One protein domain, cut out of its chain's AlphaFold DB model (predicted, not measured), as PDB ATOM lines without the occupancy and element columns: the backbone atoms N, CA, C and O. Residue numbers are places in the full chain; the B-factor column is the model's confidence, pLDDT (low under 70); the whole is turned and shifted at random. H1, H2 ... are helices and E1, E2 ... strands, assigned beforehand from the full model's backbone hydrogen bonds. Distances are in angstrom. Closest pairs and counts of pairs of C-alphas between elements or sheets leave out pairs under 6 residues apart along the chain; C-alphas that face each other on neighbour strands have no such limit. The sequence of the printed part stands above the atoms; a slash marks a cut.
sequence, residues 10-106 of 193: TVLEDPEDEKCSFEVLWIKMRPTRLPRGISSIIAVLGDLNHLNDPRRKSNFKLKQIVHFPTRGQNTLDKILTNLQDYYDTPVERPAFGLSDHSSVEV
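Overview. This is residues 10 to 106 of the 193 residues of an uncharacterized protein of Pocillopora damicornis (UniProt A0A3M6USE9). Little of this domain is regular: a twisted antiparallel sheet, E1 E2 E3 E4, has the short helix H1 off it and a small separate hairpin, E5 and E6, and much of the rest is loop, with residues 60 to 76 the long stretch with no named element. Residues 15 to 20 stick out. The 97 printed residues, 33 in named elements, mostly strand, run E1 E2 E3 H1 E4 E5 E6. The whole is compact, radius of gyration of the C-alphas 14.1 A, spanning 39 by 34 by 23 A.

Arrangement. E2, residues 24 to 29, and E3, residues 41 to 47, form an antiparallel hairpin at 166 degrees; N 25 and O 45 are 2.7 A apart. Edge strand E1, residues 10 to 12, completes a meander, successive antiparallel neighbours; N 10 and O 28 are 2.9 A apart. Edge strand E4, residues 77 to 81, is antiparallel to E3; N 44 and O 80 are 3.1 A apart. H1, residues 54 to 59, is not on the sheet; its O i to N i+4 pairs are within hydrogen-bond range. E5, residues 91 to 93, and E6, residues 103 to 105, form a hairpin; N 93 and O 103 are 2.8 A apart. E4 and E6 are only just apart, closest 8.1 A.

Along the chain. E3 measures 19.7 A, E2 16.0 A, E4 13.2 A. C-alpha 10 is at (-20.365, -2.154, 27.098), C-alpha 105 at (-26.417, -21.546, 21.078).

Size, cuts and confidence. The farthest C-alphas, Arg 36 and Leu 98, are 41.4 A apart. The printed part has no cut. Links E1 to E2, E2 to E3 and H1 to E4 are long. Residues 14 to 23 and 47 to 58 have pLDDT under 70.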
ATOM      1  N   THR A  10     -20.978  -2.567  25.836       87.12
ATOM      2  CA  THR A  10     -20.365  -2.154  27.098       87.12
ATOM      3  C   THR A  10     -20.593  -3.263  28.111       87.12
ATOM      4  O   THR A  10     -21.741  -3.681  28.304       87.12
ATOM      5  N   VAL A  11     -19.516  -3.733  28.738       85.69
ATOM      6  CA  VAL A  11     -19.608  -4.560  29.945       85.69
ATOM      7  C   VAL A  11     -20.103  -3.654  31.066       85.69
ATOM      8  O   VAL A  11     -19.633  -2.523  31.189       85.69
ATOM      9  N   LEU A  12     -21.117  -4.098  31.797       80.00
ATOM     10  CA  LEU A  12     -21.637  -3.362  32.941       80.00
ATOM     11  C   LEU A  12     -21.019  -3.958  34.200       80.00
ATOM     12  O   LEU A  12     -21.058  -5.171  34.390       80.00
ATOM     13  N   GLU A  13     -20.460  -3.099  35.038       72.12
ATOM     14  CA  GLU A  13     -20.116  -3.464  36.408       72.12
ATOM     15  C   GLU A  13     -21.410  -3.542  37.218       72.12
ATOM     16  O   GLU A  13     -22.343  -2.776  36.965       72.12
ATOM     17  N   ASP A  14     -21.492  -4.502  38.136       65.50
ATOM     18  CA  ASP A  14     -22.632  -4.636  39.037       65.50
ATOM     19  C   ASP A  14     -22.402  -3.717  40.249       65.50
ATOM     20  O   ASP A  14     -21.564  -4.033  41.091       65.50
ATOM     21  N   PRO A  15     -23.090  -2.563  40.353       54.94
ATOM     22  CA  PRO A  15     -22.829  -1.604  41.421       54.94
ATOM     23  C   PRO A  15     -23.333  -2.073  42.794       54.94
ATOM     24  O   PRO A  15     -23.046  -1.415  43.788       54.94
ATOM     25  N   GLU A  16     -24.103  -3.166  42.866       56.47
ATOM     26  CA  GLU A  16     -24.683  -3.673  44.120       56.47
ATOM     27  C   GLU A  16     -24.024  -4.980  44.599       56.47
ATOM     28  O   GLU A  16     -24.359  -5.466  45.680       56.47
ATOM     29  N   ASP A  17     -23.087  -5.559  43.837       59.75
ATOM     30  CA  ASP A  17     -22.318  -6.736  44.261       59.75
ATOM     31  C   ASP A  17     -20.991  -6.309  44.904       59.75
ATOM     32  O   ASP A  17     -19.910  -6.505  44.353       59.75
ATOM     33  N   GLU A  18     -21.067  -5.744  46.117       53.91
ATOM     34  CA  GLU A  18     -19.891  -5.387  46.937       53.91
ATOM     35  C   GLU A  18     -18.968  -6.589  47.244       53.91
ATOM     36  O   GLU A  18     -17.868  -6.408  47.766       53.91
ATOM     37  N   LYS A  19     -19.395  -7.824  46.932       53.88
ATOM     38  CA  LYS A  19     -18.658  -9.062  47.217       53.88
ATOM     39  C   LYS A  19     -18.131  -9.815  45.992       53.88
ATOM     40  O   LYS A  19     -17.498 -10.846  46.214       53.88
ATOM     41  N   CYS A  20     -18.342  -9.349  44.753       53.75
ATOM     42  CA  CYS A  20     -17.979 -10.101  43.531       53.75
ATOM     43  C   CYS A  20     -18.392 -11.587  43.615       53.75
ATOM     44  O   CYS A  20     -17.664 -12.483  43.189       53.75
ATOM     45  N   SER A  21     -19.527 -11.866  44.261       56.91
ATOM     46  CA  SER A  21     -19.882 -13.233  44.653       56.91
ATOM     47  C   SER A  21     -20.488 -14.042  43.509       56.91
ATOM     48  O   SER A  21     -20.623 -15.261  43.626       56.91
ATOM     49  N   PHE A  22     -20.834 -13.381  42.402       60.09
ATOM     50  CA  PHE A  22     -21.441 -14.016  41.242       60.09
ATOM     51  C   PHE A  22     -20.478 -13.992  40.047       60.09
ATOM     52  O   PHE A  22     -20.051 -12.929  39.596       60.09
ATOM     53  N   GLU A  23     -20.185 -15.162  39.473       68.69
ATOM     54  CA  GLU A  23     -19.453 -15.283  38.204       68.69
ATOM     55  C   GLU A  23     -20.376 -14.937  37.028       68.69
ATOM     56  O   GLU A  23     -20.789 -15.793  36.242       68.69
ATOM     57  N   VAL A  24     -20.775 -13.665  36.953       72.94
ATOM     58  CA  VAL A  24     -21.814 -13.186  36.041       72.94
ATOM     59  C   VAL A  24     -21.303 -12.021  35.209       72.94
ATOM     60  O   VAL A  24     -20.769 -11.035  35.702       72.94
ATOM     61  N   LEU A  25     -21.532 -12.121  33.909       79.81
ATOM     62  CA  LEU A  25     -21.172 -11.141  32.909       79.81
ATOM     63  C   LEU A  25     -22.420 -10.379  32.457       79.81
ATOM     64  O   LEU A  25     -23.298 -10.928  31.781       79.81
ATOM     65  N   TRP A  26     -22.476  -9.093  32.805       81.69
ATOM     66  CA  TRP A  26     -23.498  -8.167  32.327       81.69
ATOM     67  C   TRP A  26     -23.016  -7.432  31.087       81.69
ATOM     68  O   TRP A  26     -21.982  -6.763  31.093       81.69
ATOM     69  N   ILE A  27     -23.790  -7.517  30.008       85.38
ATOM     70  CA  ILE A  27     -23.445  -6.864  28.749       85.38
ATOM     71  C   ILE A  27     -24.641  -6.096  28.224       85.38
ATOM     72  O   ILE A  27     -25.744  -6.619  28.054       85.38
ATOM     73  N   LYS A  28     -24.377  -4.835  27.888       86.75
ATOM     74  CA  LYS A  28     -25.288  -3.987  27.136       86.75
ATOM     75  C   LYS A  28     -24.783  -3.843  25.710       86.75
ATOM     76  O   LYS A  28     -23.717  -3.283  25.485       86.75
ATOM     77  N   MET A  29     -25.565  -4.307  24.741       85.62
ATOM     78  CA  MET A  29     -25.246  -4.185  23.315       85.62
ATOM     79  C   MET A  29     -26.159  -3.161  22.643       85.62
ATOM     80  O   MET A  29     -27.346  -3.051  22.967       85.62
ATOM     81  N   ARG A  30     -25.620  -2.431  21.663       83.12
ATOM     82  CA  ARG A  30     -26.374  -1.483  20.829       83.12
ATOM     83  C   ARG A  30     -26.102  -1.716  19.339       83.12
ATOM     84  O   ARG A  30     -25.358  -0.954  18.724       83.12
ATOM     85  N   PRO A  31     -26.699  -2.760  18.736       83.19
ATOM     86  CA  PRO A  31     -26.658  -2.950  17.291       83.19
ATOM     87  C   PRO A  31     -27.249  -1.745  16.549       83.19
ATOM     88  O   PRO A  31     -28.168  -1.092  17.042       83.19
ATOM     89  N   THR A  32     -26.790  -1.497  15.321       79.62
ATOM     90  CA  THR A  32     -27.271  -0.387  14.472       79.62
ATOM     91  C   THR A  32     -28.760  -0.472  14.136       79.62
ATOM     92  O   THR A  32     -29.372   0.529  13.767       79.62
ATOM     93  N   ARG A  33     -29.359  -1.663  14.239       78.00
ATOM     94  CA  ARG A  33     -30.782  -1.897  13.989       78.00
ATOM     95  C   ARG A  33     -31.371  -2.765  15.091       78.00
ATOM     96  O   ARG A  33     -31.006  -3.929  15.223       78.00
ATOM     97  N   LEU A  34     -32.323  -2.199  15.825       78.94
ATOM     98  CA  LEU A  34     -33.120  -2.890  16.835       78.94
ATOM     99  C   LEU A  34     -34.617  -2.780  16.502       78.94
ATOM    100  O   LEU A  34     -35.020  -1.877  15.758       78.94
ATOM    101  N   PRO A  35     -35.456  -3.695  17.020       77.69
ATOM    102  CA  PRO A  35     -36.903  -3.556  16.920       77.69
ATOM    103  C   PRO A  35     -37.382  -2.238  17.548       77.69
ATOM    104  O   PRO A  35     -36.780  -1.720  18.490       77.69
ATOM    105  N   ARG A  36     -38.485  -1.683  17.027       75.94
ATOM    106  CA  ARG A  36     -39.039  -0.422  17.548       75.94
ATOM    107  C   ARG A  36     -39.381  -0.566  19.034       75.94
ATOM    108  O   ARG A  36     -39.979  -1.559  19.431       75.94
ATOM    109  N   GLY A  37     -39.027   0.446  19.825       73.94
ATOM    110  CA  GLY A  37     -39.243   0.457  21.275       73.94
ATOM    111  C   GLY A  37     -38.116  -0.179  22.098       73.94
ATOM    112  O   GLY A  37     -38.189  -0.152  23.322       73.94
ATOM    113  N   ILE A  38     -37.066  -0.705  21.457       80.44
ATOM    114  CA  ILE A  38     -35.886  -1.264  22.129       80.44
ATOM    115  C   ILE A  38     -34.666  -0.408  21.778       80.44
ATOM    116  O   ILE A  38     -34.290  -0.290  20.614       80.44
ATOM    117  N   SER A  39     -34.031   0.175  22.794       81.25
ATOM    118  CA  SER A  39     -32.852   1.045  22.645       81.25
ATOM    119  C   SER A  39     -31.519   0.318  22.847       81.25
ATOM    120  O   SER A  39     -30.475   0.785  22.389       81.25
ATOM    121  N   SER A  40     -31.533  -0.817  23.544       81.56
ATOM    122  CA  SER A  40     -30.361  -1.661  23.772       81.56
ATOM    123  C   SER A  40     -30.772  -3.080  24.146       81.56
ATOM    124  O   SER A  40     -31.839  -3.297  24.726       81.56
ATOM    125  N   ILE A  41     -29.889  -4.026  23.856       84.50
ATOM    126  CA  ILE A  41     -29.980  -5.403  24.341       84.50
ATOM    127  C   ILE A  41     -29.270  -5.463  25.685       84.50
ATOM    128  O   ILE A  41     -28.147  -4.971  25.795       84.50
ATOM    129  N   ILE A  42     -29.911  -6.072  26.675       84.31
ATOM    130  CA  ILE A  42     -29.264  -6.448  27.932       84.31
ATOM    131  C   ILE A  42     -29.185  -7.971  27.944       84.31
ATOM    132  O   ILE A  42     -30.189  -8.647  27.695       84.31
ATOM    133  N   ALA A  43     -27.983  -8.491  28.167       83.94
ATOM    134  CA  ALA A  43     -27.714  -9.908  28.334       83.94
ATOM    135  C   ALA A  43     -26.940 -10.113  29.636       83.94
ATOM    136  O   ALA A  43     -25.954  -9.419  29.887       83.94
ATOM    137  N   VAL A  44     -27.406 -11.060  30.440       79.50
ATOM    138  CA  VAL A  44     -26.736 -11.504  31.663       79.50
ATOM    139  C   VAL A  44     -26.422 -12.979  31.493       79.50
ATOM    140  O   VAL A  44     -27.331 -13.755  31.178       79.50
ATOM    141  N   LEU A  45     -25.148 -13.332  31.641       79.44
ATOM    142  CA  LEU A  45     -24.612 -14.672  31.408       79.44
ATOM    143  C   LEU A  45     -23.742 -15.100  32.577       79.44
ATOM    144  O   LEU A  45     -22.995 -14.277  33.084       79.44
ATOM    145  N   GLY A  46     -23.756 -16.376  32.928       73.94
ATOM    146  CA  GLY A  46     -22.834 -16.936  33.911       73.94
ATOM    147  C   GLY A  46     -23.536 -17.852  34.894       73.94
ATOM    148  O   GLY A  46     -24.668 -18.285  34.637       73.94
ATOM    149  N   ASP A  47     -22.870 -18.112  36.019       67.12
ATOM    150  CA  ASP A  47     -23.445 -18.906  37.096       67.12
ATOM    151  C   ASP A  47     -24.477 -18.065  37.864       67.12
ATOM    152  O   ASP A  47     -24.176 -17.235  38.725       67.12
ATOM    153  N   LEU A  48     -25.743 -18.294  37.521       66.75
ATOM    154  CA  LEU A  48     -26.890 -17.617  38.114       66.75
ATOM    155  C   LEU A  48     -27.588 -18.480  39.177       66.75
ATOM    156  O   LEU A  48     -28.785 -18.285  39.431       66.75
ATOM    157  N   ASN A  49     -26.899 -19.450  39.788       61.28
ATOM    158  CA  ASN A  49     -27.453 -20.292  40.857       61.28
ATOM    159  C   ASN A  49     -27.941 -19.468  42.051       61.28
ATOM    160  O   ASN A  49     -28.981 -19.775  42.632       61.28
ATOM    161  N   HIS A  50     -27.249 -18.368  42.347       59.66
ATOM    162  CA  HIS A  50     -27.565 -17.483  43.466       59.66
ATOM    163  C   HIS A  50     -28.272 -16.182  43.046       59.66
ATOM    164  O   HIS A  50     -28.680 -15.401  43.905       59.66
ATOM    165  N   LEU A  51     -28.483 -15.953  41.740       60.97
ATOM    166  CA  LEU A  51     -29.119 -14.735  41.227       60.97
ATOM    167  C   LEU A  51     -30.650 -14.825  41.328       60.97
ATOM    168  O   LEU A  51     -31.376 -14.933  40.333       60.97
ATOM    169  N   ASN A  52     -31.150 -14.802  42.560       58.31
ATOM    170  CA  ASN A  52     -32.574 -14.839  42.866       58.31
ATOM    171  C   ASN A  52     -33.129 -13.422  43.086       58.31
ATOM    172  O   ASN A  52     -33.756 -13.141  44.104       58.31
ATOM    173  N   ASP A  53     -32.871 -12.514  42.136       64.94
ATOM    174  CA  ASP A  53     -33.332 -11.124  42.218       64.94
ATOM    175  C   ASP A  53     -34.538 -10.856  41.288       64.94
ATOM    176  O   ASP A  53     -34.377 -10.595  40.086       64.94
ATOM    177  N   PRO A  54     -35.774 -10.915  41.818       62.88
ATOM    178  CA  PRO A  54     -36.975 -10.591  41.056       62.88
ATOM    179  C   PRO A  54     -37.078  -9.101  40.686       62.88
ATOM    180  O   PRO A  54     -37.713  -8.786  39.676       62.88
ATOM    181  N   ARG A  55     -36.435  -8.186  41.432       64.50
ATOM    182  CA  ARG A  55     -36.456  -6.738  41.142       64.50
ATOM    183  C   ARG A  55     -35.649  -6.418  39.887       64.50
ATOM    184  O   ARG A  55     -36.101  -5.657  39.033       64.50
ATOM    185  N   ARG A  56     -34.490  -7.056  39.710       66.38
ATOM    186  CA  ARG A  56     -33.664  -6.895  38.497       66.38
ATOM    187  C   ARG A  56     -34.363  -7.422  37.245       66.38
ATOM    188  O   ARG A  56     -34.346  -6.768  36.200       66.38
ATOM    189  N   LYS A  57     -35.030  -8.577  37.358       68.19
ATOM    190  CA  LYS A  57     -35.810  -9.159  36.254       68.19
ATOM    191  C   LYS A  57     -36.985  -8.263  35.855       68.19
ATOM    192  O   LYS A  57     -37.224  -8.096  34.659       68.19
ATOM    193  N   SER A  58     -37.680  -7.649  36.818       69.19
ATOM    194  CA  SER A  58     -38.827  -6.778  36.530       69.19
ATOM    195  C   SER A  58     -38.416  -5.430  35.928       69.19
ATOM    196  O   SER A  58     -38.976  -5.039  34.900       69.19
ATOM    197  N   ASN A  59     -37.397  -4.765  36.486       76.56
ATOM    198  CA  ASN A  59     -36.952  -3.435  36.047       76.56
ATOM    199  C   ASN A  59     -36.485  -3.424  34.586       76.56
ATOM    200  O   ASN A  59     -36.831  -2.525  33.817       76.56
ATOM    201  N   PHE A  60     -35.737  -4.452  34.180       72.81
ATOM    202  CA  PHE A  60     -35.194  -4.567  32.826       72.81
ATOM    203  C   PHE A  60     -36.008  -5.495  31.914       72.81
ATOM    204  O   PHE A  60     -35.618  -5.722  30.767       72.81
ATOM    205  N   LYS A  61     -37.147  -6.014  32.402       81.88
ATOM    206  CA  LYS A  61     -38.009  -6.985  31.701       81.88
ATOM    207  C   LYS A  61     -37.217  -8.183  31.165       81.88
ATOM    208  O   LYS A  61     -37.433  -8.630  30.037       81.88
ATOM    209  N   LEU A  62     -36.265  -8.668  31.959       83.06
ATOM    210  CA  LEU A  62     -35.389  -9.764  31.570       83.06
ATOM    211  C   LEU A  62     -36.122 -11.087  31.734       83.06
ATOM    212  O   LEU A  62     -36.630 -11.404  32.811       83.06
ATOM    213  N   LYS A  63     -36.125 -11.877  30.667       87.19
ATOM    214  CA  LYS A  63     -36.661 -13.232  30.677       87.19
ATOM    215  C   LYS A  63     -35.523 -14.227  30.499       87.19
ATOM    216  O   LYS A  63     -34.585 -13.975  29.741       87.19
ATOM    217  N   GLN A  64     -35.604 -15.338  31.222       87.81
ATOM    218  CA  GLN A  64     -34.696 -16.462  31.035       87.81
ATOM    219  C   GLN A  64     -35.069 -17.194  29.752       87.81
ATOM    220  O   GLN A  64     -36.251 -17.433  29.523       87.81
ATOM    221  N   ILE A  65     -34.071 -17.518  28.930       88.94
ATOM    222  CA  ILE A  65     -34.291 -18.222  27.657       88.94
ATOM    223  C   ILE A  65     -33.768 -19.662  27.667       88.94
ATOM    224  O   ILE A  65     -34.275 -20.491  26.919       88.94
ATOM    225  N   VAL A  66     -32.783 -19.979  28.515       87.94
ATOM    226  CA  VAL A  66     -32.236 -21.339  28.664       87.94
ATOM    227  C   VAL A  66     -33.004 -22.080  29.751       87.94
ATOM    228  O   VAL A  66     -33.066 -21.609  30.887       87.94
ATOM    229  N   HIS A  67     -33.581 -23.231  29.410       88.31
ATOM    230  CA  HIS A  67     -34.414 -24.035  30.316       88.31
ATOM    231  C   HIS A  67     -34.011 -25.517  30.372       88.31
ATOM    232  O   HIS A  67     -34.726 -26.315  30.967       88.31
ATOM    233  N   PHE A  68     -32.889 -25.885  29.751       88.38
ATOM    234  CA  PHE A  68     -32.362 -27.249  29.739       88.38
ATOM    235  C   PHE A  68     -31.107 -27.363  30.620       88.38
ATOM    236  O   PHE A  68     -30.497 -26.334  30.930       88.38
ATOM    237  N   PRO A  69     -30.729 -28.569  31.081       87.50
ATOM    238  CA  PRO A  69     -29.500 -28.777  31.843       87.50
ATOM    239  C   PRO A  69     -28.261 -28.375  31.043       87.50
ATOM    240  O   PRO A  69     -28.135 -28.735  29.882       87.50
ATOM    241  N   THR A  70     -27.333 -27.651  31.664       86.38
ATOM    242  CA  THR A  70     -26.049 -27.289  31.039       86.38
ATOM    243  C   THR A  70     -24.858 -27.937  31.736       86.38
ATOM    244  O   THR A  70     -23.760 -27.912  31.200       86.38
ATOM    245  N   ARG A  71     -25.066 -28.576  32.896       86.38
ATOM    246  CA  ARG A  71     -24.068 -29.409  33.576       86.38
ATOM    247  C   ARG A  71     -24.756 -30.563  34.298       86.38
ATOM    248  O   ARG A  71     -25.475 -30.359  35.282       86.38
ATOM    249  N   GLY A  72     -24.542 -31.789  33.828       84.94
ATOM    250  CA  GLY A  72     -25.250 -32.959  34.353       84.94
ATOM    251  C   GLY A  72     -26.769 -32.789  34.221       84.94
ATOM    252  O   GLY A  72     -27.281 -32.686  33.115       84.94
ATOM    253  N   GLN A  73     -27.490 -32.751  35.345       83.12
ATOM    254  CA  GLN A  73     -28.947 -32.517  35.382       83.12
ATOM    255  C   GLN A  73     -29.332 -31.086  35.801       83.12
ATOM    256  O   GLN A  73     -30.515 -30.781  35.933       83.12
ATOM    257  N   ASN A  74     -28.355 -30.196  35.991       80.62
ATOM    258  CA  ASN A  74     -28.587 -28.839  36.477       80.62
ATOM    259  C   ASN A  74     -28.449 -27.795  35.358       80.62
ATOM    260  O   ASN A  74     -27.567 -27.888  34.503       80.62
ATOM    261  N   THR A  75     -29.291 -26.761  35.390       80.69
ATOM    262  CA  THR A  75     -29.205 -25.587  34.501       80.69
ATOM    263  C   THR A  75     -28.416 -24.477  35.191       80.69
ATOM    264  O   THR A  75     -28.995 -23.651  35.904       80.69
ATOM    265  N   LEU A  76     -27.095 -24.482  35.000       76.88
ATOM    266  CA  LEU A  76     -26.192 -23.522  35.646       76.88
ATOM    267  C   LEU A  76     -25.983 -22.279  34.773       76.88
ATOM    268  O   LEU A  76     -26.029 -21.154  35.266       76.88
ATOM    269  N   ASP A  77     -25.868 -22.481  33.460       79.88
ATOM    270  CA  ASP A  77     -25.624 -21.420  32.486       79.88
ATOM    271  C   ASP A  77     -26.953 -20.806  32.045       79.88
ATOM    272  O   ASP A  77     -27.608 -21.235  31.088       79.88
ATOM    273  N   LYS A  78     -27.392 -19.785  32.781       82.25
ATOM    274  CA  LYS A  78     -28.634 -19.074  32.467       82.25
ATOM    275  C   LYS A  78     -28.326 -17.872  31.580       82.25
ATOM    276  O   LYS A  78     -27.343 -17.160  31.764       82.25
ATOM    277  N   ILE A  79     -29.228 -17.613  30.638       85.75
ATOM    278  CA  ILE A  79     -29.204 -16.411  29.804       85.75
ATOM    279  C   ILE A  79     -30.468 -15.619  30.095       85.75
ATOM    280  O   ILE A  79     -31.575 -16.105  29.843       85.75
ATOM    281  N   LEU A  80     -30.304 -14.407  30.626       86.75
ATOM    282  CA  LEU A  80     -31.397 -13.459  30.838       86.75
ATOM    283  C   LEU A  80     -31.324 -12.359  29.779       86.75
ATOM    284  O   LEU A  80     -30.290 -11.705  29.638       86.75
ATOM    285  N   THR A  81     -32.414 -12.127  29.047       86.94
ATOM    286  CA  THR A  81     -32.465 -11.061  28.039       86.94
ATOM    287  C   THR A  81     -33.835 -10.399  27.935       86.94
ATOM    288  O   THR A  81     -34.874 -11.022  28.149       86.94
ATOM    289  N   ASN A  82     -33.839  -9.116  27.568       86.94
ATOM    290  CA  ASN A  82     -35.043  -8.347  27.250       86.94
ATOM    291  C   ASN A  82     -35.585  -8.622  25.832       86.94
ATOM    292  O   ASN A  82     -36.544  -7.981  25.407       86.94
ATOM    293  N   LEU A  83     -34.969  -9.552  25.090       86.44
ATOM    294  CA  LEU A  83     -35.292  -9.868  23.695       86.44
ATOM    295  C   LEU A  83     -35.699 -11.324  23.445       86.44
ATOM    296  O   LEU A  83     -35.594 -11.781  22.312       86.44
ATOM    297  N   GLN A  84     -36.191 -12.047  24.454       87.44
ATOM    298  CA  GLN A  84     -36.591 -13.455  24.296       87.44
ATOM    299  C   GLN A  84     -37.470 -13.687  23.058       87.44
ATOM    300  O   GLN A  84     -37.224 -14.609  22.292       87.44
ATOM    301  N   ASP A  85     -38.451 -12.815  22.819       87.12
ATOM    302  CA  ASP A  85     -39.418 -12.988  21.729       87.12
ATOM    303  C   ASP A  85     -38.774 -12.911  20.327       87.12
ATOM    304  O   ASP A  85     -39.376 -13.370  19.353       87.12
ATOM    305  N   TYR A  86     -37.553 -12.373  20.223       85.12
ATOM    306  CA  TYR A  86     -36.790 -12.196  18.983       85.12
ATOM    307  C   TYR A  86     -35.724 -13.271  18.749       85.12
ATOM    308  O   TYR A  86     -35.119 -13.279  17.678       85.12
ATOM    309  N   TYR A  87     -35.498 -14.162  19.711       86.56
ATOM    310  CA  TYR A  87     -34.607 -15.306  19.561       86.56
ATOM    311  C   TYR A  87     -35.417 -16.585  19.365       86.56
ATOM    312  O   TYR A  87     -36.543 -16.709  19.859       86.56
ATOM    313  N   ASP A  88     -34.853 -17.518  18.611       87.50
ATOM    314  CA  ASP A  88     -35.322 -18.895  18.586       87.50
ATOM    315  C   ASP A  88     -35.024 -19.573  19.925       87.50
ATOM    316  O   ASP A  88     -34.220 -19.091  20.731       87.50
ATOM    317  N   THR A  89     -35.713 -20.685  20.181       88.62
ATOM    318  CA  THR A  89     -35.471 -21.492  21.377       88.62
ATOM    319  C   THR A  89     -33.990 -21.875  21.429       88.62
ATOM    320  O   THR A  89     -33.489 -22.411  20.437       88.62
ATOM    321  N   PRO A  90     -33.277 -21.603  22.539       91.56
ATOM    322  CA  PRO A  90     -31.868 -21.951  22.646       91.56
ATOM    323  C   PRO A  90     -31.628 -23.441  22.430       91.56
ATOM    324  O   PRO A  90     -32.447 -24.275  22.822       91.56
ATOM    325  N   VAL A  91     -30.492 -23.759  21.819       90.25
ATOM    326  CA  VAL A  91     -30.106 -25.123  21.460       90.25
ATOM    327  C   VAL A  91     -28.875 -25.521  22.263       90.25
ATOM    328  O   VAL A  91     -27.898 -24.771  22.333       90.25
ATOM    329  N   GLU A  92     -28.924 -26.705  22.865       91.12
ATOM    330  CA  GLU A  92     -27.771 -27.309  23.528       91.12
ATOM    331  C   GLU A  92     -26.731 -27.754  22.492       91.12
ATOM    332  O   GLU A  92     -27.049 -28.341  21.452       91.12
ATOM    333  N   ARG A  93     -25.463 -27.465  22.772       89.81
ATOM    334  CA  ARG A  93     -24.303 -27.843  21.969       89.81
ATOM    335  C   ARG A  93     -23.294 -28.587  22.847       89.81
ATOM    336  O   ARG A  93     -23.264 -28.360  24.056       89.81
ATOM    337  N   PRO A  94     -22.440 -29.444  22.258       87.50
ATOM    338  CA  PRO A  94     -21.398 -30.134  23.006       87.50
ATOM    339  C   PRO A  94     -20.534 -29.176  23.830       87.50
ATOM    340  O   PRO A  94     -20.370 -27.998  23.487       87.50
ATOM    341  N   ALA A  95     -19.967 -29.700  24.911       86.25
ATOM    342  CA  ALA A  95     -19.017 -28.960  25.719       86.25
ATOM    343  C   ALA A  95     -17.830 -28.475  24.879       86.25
ATOM    344  O   ALA A  95     -17.382 -29.140  23.940       86.25
ATOM    345  N   PHE A  96     -17.324 -27.288  25.207       79.75
ATOM    346  CA  PHE A  96     -16.156 -26.748  24.529       79.75
ATOM    347  C   PHE A  96     -14.876 -27.320  25.154       79.75
ATOM    348  O   PHE A  96     -14.568 -27.062  26.318       79.75
ATOM    349  N   GLY A  97     -14.112 -28.085  24.373       85.50
ATOM    350  CA  GLY A  97     -12.850 -28.677  24.825       85.50
ATOM    351  C   GLY A  97     -13.050 -29.697  25.949       85.50
ATOM    352  O   GLY A  97     -13.767 -30.674  25.772       85.50
ATOM    353  N   LEU A  98     -12.387 -29.475  27.088       84.88
ATOM    354  CA  LEU A  98     -12.437 -30.342  28.277       84.88
ATOM    355  C   LEU A  98     -13.439 -29.860  29.338       84.88
ATOM    356  O   LEU A  98     -13.381 -30.301  30.483       84.88
ATOM    357  N   SER A  99     -14.313 -28.915  28.989       83.25
ATOM    358  CA  SER A  99     -15.348 -28.441  29.904       83.25
ATOM    359  C   SER A  99     -16.352 -29.557  30.212       83.25
ATOM    360  O   SER A  99     -16.686 -30.365  29.349       83.25
ATOM    361  N   ASP A 100     -16.854 -29.582  31.440       83.81
ATOM    362  CA  ASP A 100     -17.983 -30.410  31.865       83.81
ATOM    363  C   ASP A 100     -19.338 -29.689  31.705       83.81
ATOM    364  O   ASP A 100     -20.375 -30.231  32.090       83.81
ATOM    365  N   HIS A 101     -19.339 -28.483  31.122       86.31
ATOM    366  CA  HIS A 101     -20.538 -27.718  30.788       86.31
ATOM    367  C   HIS A 101     -20.856 -27.819  29.291       86.31
ATOM    368  O   HIS A 101     -19.988 -27.612  28.440       86.31
ATOM    369  N   SER A 102     -22.122 -28.074  28.963       86.12
ATOM    370  CA  SER A 102     -22.652 -27.970  27.604       86.12
ATOM    371  C   SER A 102     -22.631 -26.519  27.127       86.12
ATOM    372  O   SER A 102     -22.938 -25.583  27.867       86.12
ATOM    373  N   SER A 103     -22.317 -26.319  25.849       85.75
ATOM    374  CA  SER A 103     -22.391 -24.999  25.228       85.75
ATOM    375  C   SER A 103     -23.847 -24.655  24.889       85.75
ATOM    376  O   SER A 103     -24.643 -25.528  24.555       85.75
ATOM    377  N   VAL A 104     -24.204 -23.371  24.914       87.12
ATOM    378  CA  VAL A 104     -25.547 -22.901  24.535       87.12
ATOM    379  C   VAL A 104     -25.457 -22.041  23.284       87.12
ATOM    380  O   VAL A 104     -24.721 -21.052  23.252       87.12
ATOM    381  N   GLU A 105     -26.247 -22.376  22.266       87.62
ATOM    382  CA  GLU A 105     -26.417 -21.546  21.078       87.62
ATOM    383  C   GLU A 105     -27.772 -20.832  21.094       87.62
ATOM    384  O   GLU A 105     -28.815 -21.435  21.346       87.62
ATOM    385  N   VAL A 106     -27.756 -19.534  20.786       86.81
ATOM    386  CA  VAL A 106     -28.955 -18.700  20.668       86.81
ATOM    387  C   VAL A 106     -28.941 -18.027  19.302       86.81
ATOM    388  O   VAL A 106     -28.029 -17.257  18.996       86.81
TER     389      VAL A 106